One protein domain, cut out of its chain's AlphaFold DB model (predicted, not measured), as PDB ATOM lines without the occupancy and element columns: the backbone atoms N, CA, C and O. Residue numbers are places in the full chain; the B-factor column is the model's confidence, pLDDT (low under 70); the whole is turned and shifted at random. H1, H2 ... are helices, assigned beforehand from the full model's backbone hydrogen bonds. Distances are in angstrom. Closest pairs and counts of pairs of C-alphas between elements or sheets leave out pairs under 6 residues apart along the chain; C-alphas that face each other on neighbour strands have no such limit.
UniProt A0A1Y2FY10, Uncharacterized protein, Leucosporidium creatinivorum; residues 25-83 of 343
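AT A GLANCE: This is residues 25 to 83 of the 343 residues of an uncharacterized protein of Leucosporidium creatinivorum (UniProt A0A1Y2FY10). Three helices, H1, H2 and H3, make a small cluster with their centres in a triangle, and a fourth, H4, leads away from the end of H3 at about a right angle, like an arm. H2 and H3 form a helical hairpin, while H1 crosses H3 at a steep tilt. The printed part has 59 residues with four named helices, H1 H2 H3 H4 along the chain, and no named strand; the class is all helix. The whole is compact, with a radius of gyration of the C-alphas of 11.8 A, and spans 35 by 26 by 17 A.

HOW THE PARTS SIT: H1, residues 25 to 34, touches H3, residues 58 to 69, at a steep tilt of 52 degrees, the same way; H3 does this with residues 60 to 64 alone, and the closest C-alphas, of Arg 28 and Leu 63, are 6.6 A apart. H1 and H2, residues 43 to 53, are close but not clearly touching, with the closest C-alphas, of Leu 31 and Ala 53, 7.7 A apart; they run opposite ways at 37 degrees, only just a steep tilt. H2 touches H3 at a shallow tilt of 17 degrees, opposite ways, a hairpin whose closest C-alphas, of Leu 50 and Ala 64, are 5.1 A apart. H4, residues 72 to 83, is about perpendicular to H3 at 89 degrees and close but not clearly touching, with the closest C-alphas, of Met 69 and Arg 75, 6.4 A apart. H4 is apart from H1 and H2. In H1, H2, H3 and H4 every O i to N i+4 pair is within hydrogen-bond range.

IN THESE COORDINATES: H1 begins at C-alpha 25, (4.308, 40.436, 20.415), and measures 14.3 A from first to last C-alpha. H2 measures 15.2 A, H3 16.6 A and H4 16.4 A. H3 begins at C-alpha 58, (-7.209, 32.925, 24.789), and H4 ends at C-alpha 83, (4.653, 18.780, 46.803).

THE WHOLE: The two C-alphas farthest apart, of Leu 26 and Phe 83, are 36.2 A apart. The printed part has no cut and no long link. The mean pLDDT of the printed part is 89.8, and residues 79 to 83 are under 70.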
ATOM      1  N   GLU A  25       3.213  39.576  19.967       97.31
ATOM      2  CA  GLU A  25       4.308  40.436  20.415       97.31
ATOM      3  C   GLU A  25       3.781  41.775  20.933       97.31
ATOM      4  O   GLU A  25       4.213  42.254  21.986       97.31
ATOM      5  N   LEU A  26       2.803  42.350  20.228       97.75
ATOM      6  CA  LEU A  26       2.175  43.608  20.613       97.75
ATOM      7  C   LEU A  26       1.272  43.417  21.831       97.75
ATOM      8  O   LEU A  26       1.360  44.210  22.766       97.75
ATOM      9  N   GLN A  27       0.487  42.333  21.887       97.25
ATOM     10  CA  GLN A  27      -0.309  42.001  23.081       97.25
ATOM     11  C   GLN A  27       0.587  41.890  24.319       97.25
ATOM     12  O   GLN A  27       0.304  42.472  25.367       97.25
ATOM     13  N   ARG A  28       1.725  41.199  24.185       97.50
ATOM     14  CA  ARG A  28       2.711  41.069  25.257       97.50
ATOM     15  C   ARG A  28       3.302  42.417  25.653       97.50
ATOM     16  O   ARG A  28       3.472  42.664  26.845       97.50
ATOM     17  N   ARG A  29       3.634  43.283  24.691       97.94
ATOM     18  CA  ARG A  29       4.194  44.608  24.987       97.94
ATOM     19  C   ARG A  29       3.186  45.494  25.714       97.94
ATOM     20  O   ARG A  29       3.570  46.112  26.701       97.94
ATOM     21  N   ILE A  30       1.921  45.494  25.289       97.94
ATOM     22  CA  ILE A  30       0.836  46.224  25.962       97.94
ATOM     23  C   ILE A  30       0.665  45.704  27.388       97.94
ATOM     24  O   ILE A  30       0.672  46.495  28.327       97.94
ATOM     25  N   LEU A  31       0.595  44.380  27.568       97.62
ATOM     26  CA  LEU A  31       0.478  43.777  28.891       97.62
ATOM     27  C   LEU A  31       1.643  44.199  29.797       97.62
ATOM     28  O   LEU A  31       1.418  44.643  30.913       97.62
ATOM     29  N   LEU A  32       2.889  44.116  29.323       96.94
ATOM     30  CA  LEU A  32       4.060  44.486  30.123       96.94
ATOM     31  C   LEU A  32       4.116  45.979  30.474       96.94
ATOM     32  O   LEU A  32       4.610  46.307  31.549       96.94
ATOM     33  N   LEU A  33       3.626  46.859  29.597       98.00
ATOM     34  CA  LEU A  33       3.548  48.301  29.854       98.00
ATOM     35  C   LEU A  33       2.413  48.661  30.821       98.00
ATOM     36  O   LEU A  33       2.562  49.594  31.601       98.00
ATOM     37  N   ALA A  34       1.306  47.916  30.791       97.62
ATOM     38  CA  ALA A  34       0.166  48.128  31.680       97.62
ATOM     39  C   ALA A  34       0.423  47.644  33.118       97.62
ATOM     40  O   ALA A  34      -0.263  48.069  34.044       97.62
ATOM     41  N   LEU A  35       1.379  46.733  33.326       97.38
ATOM     42  CA  LEU A  35       1.636  46.162  34.645       97.38
ATOM     43  C   LEU A  35       2.513  47.090  35.505       97.38
ATOM     44  O   LEU A  35       3.628  47.420  35.094       97.38
ATOM     45  N   PRO A  36       2.095  47.407  36.748       96.31
ATOM     46  CA  PRO A  36       2.911  48.144  37.707       96.31
ATOM     47  C   PRO A  36       4.277  47.488  37.913       96.31
ATOM     48  O   PRO A  36       4.395  46.256  37.863       96.31
ATOM     49  N   ARG A  37       5.313  48.292  38.201       94.31
ATOM     50  CA  ARG A  37       6.649  47.777  38.560       94.31
ATOM     51  C   ARG A  37       6.531  46.750  39.681       94.31
ATOM     52  O   ARG A  37       5.706  46.903  40.577       94.31
ATOM     53  N   LEU A  38       7.338  45.694  39.614       90.69
ATOM     54  CA  LEU A  38       7.248  44.592  40.562       90.69
ATOM     55  C   LEU A  38       7.778  45.014  41.937       90.69
ATOM     56  O   LEU A  38       8.983  45.135  42.124       90.69
ATOM     57  N   SER A  39       6.869  45.222  42.883       90.62
ATOM     58  CA  SER A  39       7.159  45.479  44.292       90.62
ATOM     59  C   SER A  39       6.137  44.737  45.157       90.62
ATOM     60  O   SER A  39       5.139  44.228  44.639       90.62
ATOM     61  N   PHE A  40       6.387  44.636  46.462       85.81
ATOM     62  CA  PHE A  40       5.452  43.975  47.373       85.81
ATOM     63  C   PHE A  40       4.108  44.723  47.439       85.81
ATOM     64  O   PHE A  40       3.053  44.096  47.355       85.81
ATOM     65  N   ASP A  41       4.153  46.055  47.457       92.12
ATOM     66  CA  ASP A  41       2.970  46.913  47.589       92.12
ATOM     67  C   ASP A  41       2.095  46.898  46.329       92.12
ATOM     68  O   ASP A  41       0.865  46.889  46.397       92.12
ATOM     69  N   THR A  42       2.720  46.803  45.152       93.50
ATOM     70  CA  THR A  42       2.022  46.775  43.855       93.50
ATOM     71  C   THR A  42       1.565  45.377  43.434       93.50
ATOM     72  O   THR A  42       0.907  45.223  42.401       93.50
ATOM     73  N   PHE A  43       1.879  44.330  44.208       91.81
ATOM     74  CA  PHE A  43       1.563  42.948  43.839       91.81
ATOM     75  C   PHE A  43       0.056  42.718  43.668       91.81
ATOM     76  O   PHE A  43      -0.368  42.090  42.695       91.81
ATOM     77  N   LYS A  44      -0.759  43.256  44.584       92.94
ATOM     78  CA  LYS A  44      -2.224  43.117  44.556       92.94
ATOM     79  C   LYS A  44      -2.821  43.715  43.281       92.94
ATOM     80  O   LYS A  44      -3.664  43.093  42.637       92.94
ATOM     81  N   GLU A  45      -2.361  44.905  42.908       96.19
ATOM     82  CA  GLU A  45      -2.800  45.600  41.699       96.19
ATOM     83  C   GLU A  45      -2.347  44.862  40.437       96.19
ATOM     84  O   GLU A  45      -3.159  44.569  39.557       96.19
ATOM     85  N   ARG A  46      -1.072  44.461  40.386       96.62
ATOM     86  CA  ARG A  46      -0.514  43.687  39.273       96.62
ATOM     87  C   ARG A  46      -1.267  42.373  39.062       96.62
ATOM     88  O   ARG A  46      -1.555  42.010  37.924       96.62
ATOM     89  N   TYR A  47      -1.614  41.671  40.139       95.56
ATOM     90  CA  TYR A  47      -2.416  40.454  40.071       95.56
ATOM     91  C   TYR A  47      -3.818  40.722  39.508       95.56
ATOM     92  O   TYR A  47      -4.251  40.019  38.596       95.56
ATOM     93  N   LYS A  48      -4.503  41.767  39.995       96.38
ATOM     94  CA  LYS A  48      -5.832  42.154  39.500       96.38
ATOM     95  C   LYS A  48      -5.803  42.436  37.994       96.38
ATOM     96  O   LYS A  48      -6.644  41.911  37.271       96.38
ATOM     97  N   LEU A  49      -4.801  43.177  37.518       97.56
ATOM     98  CA  LEU A  49      -4.618  43.470  36.093       97.56
ATOM     99  C   LEU A  49      -4.363  42.211  35.256       97.56
ATOM    100  O   LEU A  49      -4.944  42.069  34.183       97.56
ATOM    101  N   LEU A  50      -3.547  41.272  35.746       97.00
ATOM    102  CA  LEU A  50      -3.316  39.988  35.069       97.00
ATOM    103  C   LEU A  50      -4.600  39.151  34.987       97.00
ATOM    104  O   LEU A  50      -4.879  38.555  33.946       97.00
ATOM    105  N   CYS A  51      -5.421  39.145  36.040       96.56
ATOM    106  CA  CYS A  51      -6.732  38.502  36.009       96.56
ATOM    107  C   CYS A  51      -7.661  39.150  34.980       96.56
ATOM    108  O   CYS A  51      -8.237  38.432  34.168       96.56
ATOM    109  N   THR A  52      -7.759  40.481  34.950       97.75
ATOM    110  CA  THR A  52      -8.574  41.198  33.958       97.75
ATOM    111  C   THR A  52      -8.095  40.922  32.532       97.75
ATOM    112  O   THR A  52      -8.898  40.569  31.673       97.75
ATOM    113  N   ALA A  53      -6.783  40.978  32.289       97.25
ATOM    114  CA  ALA A  53      -6.182  40.637  31.001       97.25
ATOM    115  C   ALA A  53      -6.535  39.207  30.553       97.25
ATOM    116  O   ALA A  53      -6.798  38.966  29.378       97.25
ATOM    117  N   SER A  54      -6.612  38.253  31.485       97.25
ATOM    118  CA  SER A  54      -6.918  36.851  31.172       97.25
ATOM    119  C   SER A  54      -8.345  36.581  30.669       97.25
ATOM    120  O   SER A  54      -8.633  35.481  30.179       97.25
ATOM    121  N   LEU A  55      -9.231  37.576  30.787       96.12
ATOM    122  CA  LEU A  55     -10.620  37.515  30.337       96.12
ATOM    123  C   LEU A  55     -10.813  38.039  28.906       96.12
ATOM    124  O   LEU A  55     -11.867  37.793  28.335       96.12
ATOM    125  N   VAL A  56      -9.814  38.708  28.315       95.50
ATOM    126  CA  VAL A  56      -9.935  39.340  26.987       95.50
ATOM    127  C   VAL A  56     -10.097  38.294  25.881       95.50
ATOM    128  O   VAL A  56     -11.069  38.315  25.137       95.50
ATOM    129  N   ASN A  57      -9.143  37.370  25.756       94.94
ATOM    130  CA  ASN A  57      -9.216  36.223  24.850       94.94
ATOM    131  C   ASN A  57      -8.188  35.149  25.262       94.94
ATOM    132  O   ASN A  57      -7.448  35.307  26.237       94.94
ATOM    133  N   LYS A  58      -8.124  34.045  24.506       94.38
ATOM    134  CA  LYS A  58      -7.209  32.925  24.789       94.38
ATOM    135  C   LYS A  58      -5.728  33.334  24.771       94.38
ATOM    136  O   LYS A  58      -4.984  32.921  25.657       94.38
ATOM    137  N   ALA A  59      -5.312  34.173  23.822       95.50
ATOM    138  CA  ALA A  59      -3.925  34.627  23.704       95.50
ATOM    139  C   ALA A  59      -3.503  35.499  24.902       95.50
ATOM    140  O   ALA A  59      -2.469  35.251  25.528       95.50
ATOM    141  N   TRP A  60      -4.349  36.453  25.304       97.12
ATOM    142  CA  TRP A  60      -4.117  37.277  26.493       97.12
ATOM    143  C   TRP A  60      -4.096  36.455  27.783       97.12
ATOM    144  O   TRP A  60      -3.272  36.711  28.661       97.12
ATOM    145  N   ARG A  61      -4.950  35.428  27.890       96.81
ATOM    146  CA  ARG A  61      -4.941  34.484  29.017       96.81
ATOM    147  C   ARG A  61      -3.606  33.771  29.157       96.81
ATOM    148  O   ARG A  61      -3.059  33.727  30.257       96.81
ATOM    149  N   GLU A  62      -3.064  33.240  28.069       96.62
ATOM    150  CA  GLU A  62      -1.773  32.550  28.091       96.62
ATOM    151  C   GLU A  62      -0.627  33.491  28.481       96.62
ATOM    152  O   GLU A  62       0.223  33.126  29.300       96.62
ATOM    153  N   LEU A  63      -0.629  34.725  27.965       97.62
ATOM    154  CA  LEU A  63       0.352  35.748  28.334       97.62
ATOM    155  C   LEU A  63       0.246  36.146  29.811       97.62
ATOM    156  O   LEU A  63       1.260  36.158  30.512       97.62
ATOM    157  N   ALA A  64      -0.966  36.417  30.299       97.00
ATOM    158  CA  ALA A  64      -1.207  36.796  31.685       97.00
ATOM    159  C   ALA A  64      -0.780  35.690  32.660       97.00
ATOM    160  O   ALA A  64      -0.066  35.954  33.627       97.00
ATOM    161  N   LEU A  65      -1.128  34.432  32.368       95.25
ATOM    162  CA  LEU A  65      -0.707  33.287  33.176       95.25
ATOM    163  C   LEU A  65       0.815  33.107  33.160       95.25
ATOM    164  O   LEU A  65       1.415  32.849  34.205       95.25
ATOM    165  N   ARG A  66       1.468  33.278  32.003       95.94
ATOM    166  CA  ARG A  66       2.932  33.194  31.898       95.94
ATOM    167  C   ARG A  66       3.620  34.270  32.739       95.94
ATOM    168  O   ARG A  66       4.594  33.963  33.424       95.94
ATOM    169  N   GLU A  67       3.110  35.501  32.730       95.75
ATOM    170  CA  GLU A  67       3.638  36.593  33.557       95.75
ATOM    171  C   GLU A  67       3.333  36.406  35.053       95.75
ATOM    172  O   GLU A  67       4.210  36.646  35.881       95.75
ATOM    173  N   MET A  68       2.159  35.880  35.427       93.38
ATOM    174  CA  MET A  68       1.875  35.489  36.817       93.38
ATOM    175  C   MET A  68       2.881  34.450  37.323       93.38
ATOM    176  O   MET A  68       3.420  34.574  38.421       93.38
ATOM    177  N   MET A  69       3.184  33.440  36.504       89.56
ATOM    178  CA  MET A  69       4.098  32.356  36.868       89.56
ATOM    179  C   MET A  69       5.557  32.798  37.030       89.56
ATOM    180  O   MET A  69       6.335  32.084  37.667       89.56
ATOM    181  N   ARG A  70       5.941  33.960  36.490       89.50
ATOM    182  CA  ARG A  70       7.274  34.548  36.697       89.50
ATOM    183  C   ARG A  70       7.449  35.125  38.100       89.50
ATOM    184  O   ARG A  70       8.582  35.307  38.535       89.50
ATOM    185  N   HIS A  71       6.362  35.381  38.827       85.50
ATOM    186  CA  HIS A  71       6.454  35.927  40.171       85.50
ATOM    187  C   HIS A  71       6.990  34.880  41.168       85.50
ATOM    188  O   HIS A  71       6.435  33.777  41.255       85.50
ATOM    189  N   PRO A  72       7.995  35.214  42.001       79.62
ATOM    190  CA  PRO A  72       8.561  34.276  42.975       79.62
ATOM    191  C   PRO A  72       7.515  33.755  43.974       79.62
ATOM    192  O   PRO A  72       7.574  32.598  44.392       79.62
ATOM    193  N   TYR A  73       6.501  34.565  44.291       75.81
ATOM    194  CA  TYR A  73       5.393  34.159  45.162       75.81
ATOM    195  C   TYR A  73       4.558  33.005  44.574       75.81
ATOM    196  O   TYR A  73       4.303  32.013  45.256       75.81
ATOM    197  N   PHE A  74       4.202  33.071  43.284       74.19
ATOM    198  CA  PHE A  74       3.457  31.993  42.618       74.19
ATOM    199  C   PHE A  74       4.311  30.743  42.419       74.19
ATOM    200  O   PHE A  74       3.797  29.625  42.485       74.19
ATOM    201  N   ARG A  75       5.629  30.908  42.248       75.00
ATOM    202  CA  ARG A  75       6.561  29.778  42.208       75.00
ATOM    203  C   ARG A  75       6.530  28.990  43.518       75.00
ATOM    204  O   ARG A  75       6.479  27.766  43.471       75.00
ATOM    205  N   ARG A  76       6.479  29.670  44.671       73.50
ATOM    206  CA  ARG A  76       6.380  29.026  45.993       73.50
ATOM    207  C   ARG A  76       5.079  28.235  46.152       73.50
ATOM    208  O   ARG A  76       5.145  27.068  46.526       73.50
ATOM    209  N   ILE A  77       3.939  28.827  45.793       71.44
ATOM    210  CA  ILE A  77       2.626  28.160  45.863       71.44
ATOM    211  C   ILE A  77       2.584  26.944  44.934       71.44
ATOM    212  O   ILE A  77       2.158  25.869  45.339       71.44
ATOM    213  N   ARG A  78       3.082  27.066  43.698       70.19
ATOM    214  CA  ARG A  78       3.118  25.933  42.763       70.19
ATOM    215  C   ARG A  78       4.015  24.806  43.260       70.19
ATOM    216  O   ARG A  78       3.654  23.647  43.096       70.19
ATOM    217  N   THR A  79       5.166  25.120  43.852       65.88
ATOM    218  CA  THR A  79       6.033  24.103  44.459       65.88
ATOM    219  C   THR A  79       5.336  23.417  45.633       65.88
ATOM    220  O   THR A  79       5.426  22.202  45.742       65.88
ATOM    221  N   GLN A  80       4.590  24.158  46.460       58.47
ATOM    222  CA  GLN A  80       3.787  23.582  47.545       58.47
ATOM    223  C   GLN A  80       2.666  22.680  47.015       58.47
ATOM    224  O   GLN A  80       2.494  21.576  47.511       58.47
ATOM    225  N   LEU A  81       1.955  23.094  45.965       59.31
ATOM    226  CA  LEU A  81       0.909  22.277  45.344       59.31
ATOM    227  C   LEU A  81       1.473  21.021  44.673       59.31
ATOM    228  O   LEU A  81       0.919  19.946  44.848       59.31
ATOM    229  N   LYS A  82       2.606  21.128  43.968       63.78
ATOM    230  CA  LYS A  82       3.310  19.958  43.420       63.78
ATOM    231  C   LYS A  82       3.801  19.023  44.521       63.78
ATOM    232  O   LYS A  82       3.784  17.816  44.341       63.78
ATOM    233  N   PHE A  83       4.250  19.573  45.647       53.53
ATOM    234  CA  PHE A  83       4.653  18.780  46.803       53.53
ATOM    235  C   PHE A  83       3.466  18.007  47.384       53.53
ATOM    236  O   PHE A  83       3.599  16.818  47.646       53.53
TER     237      PHE A  83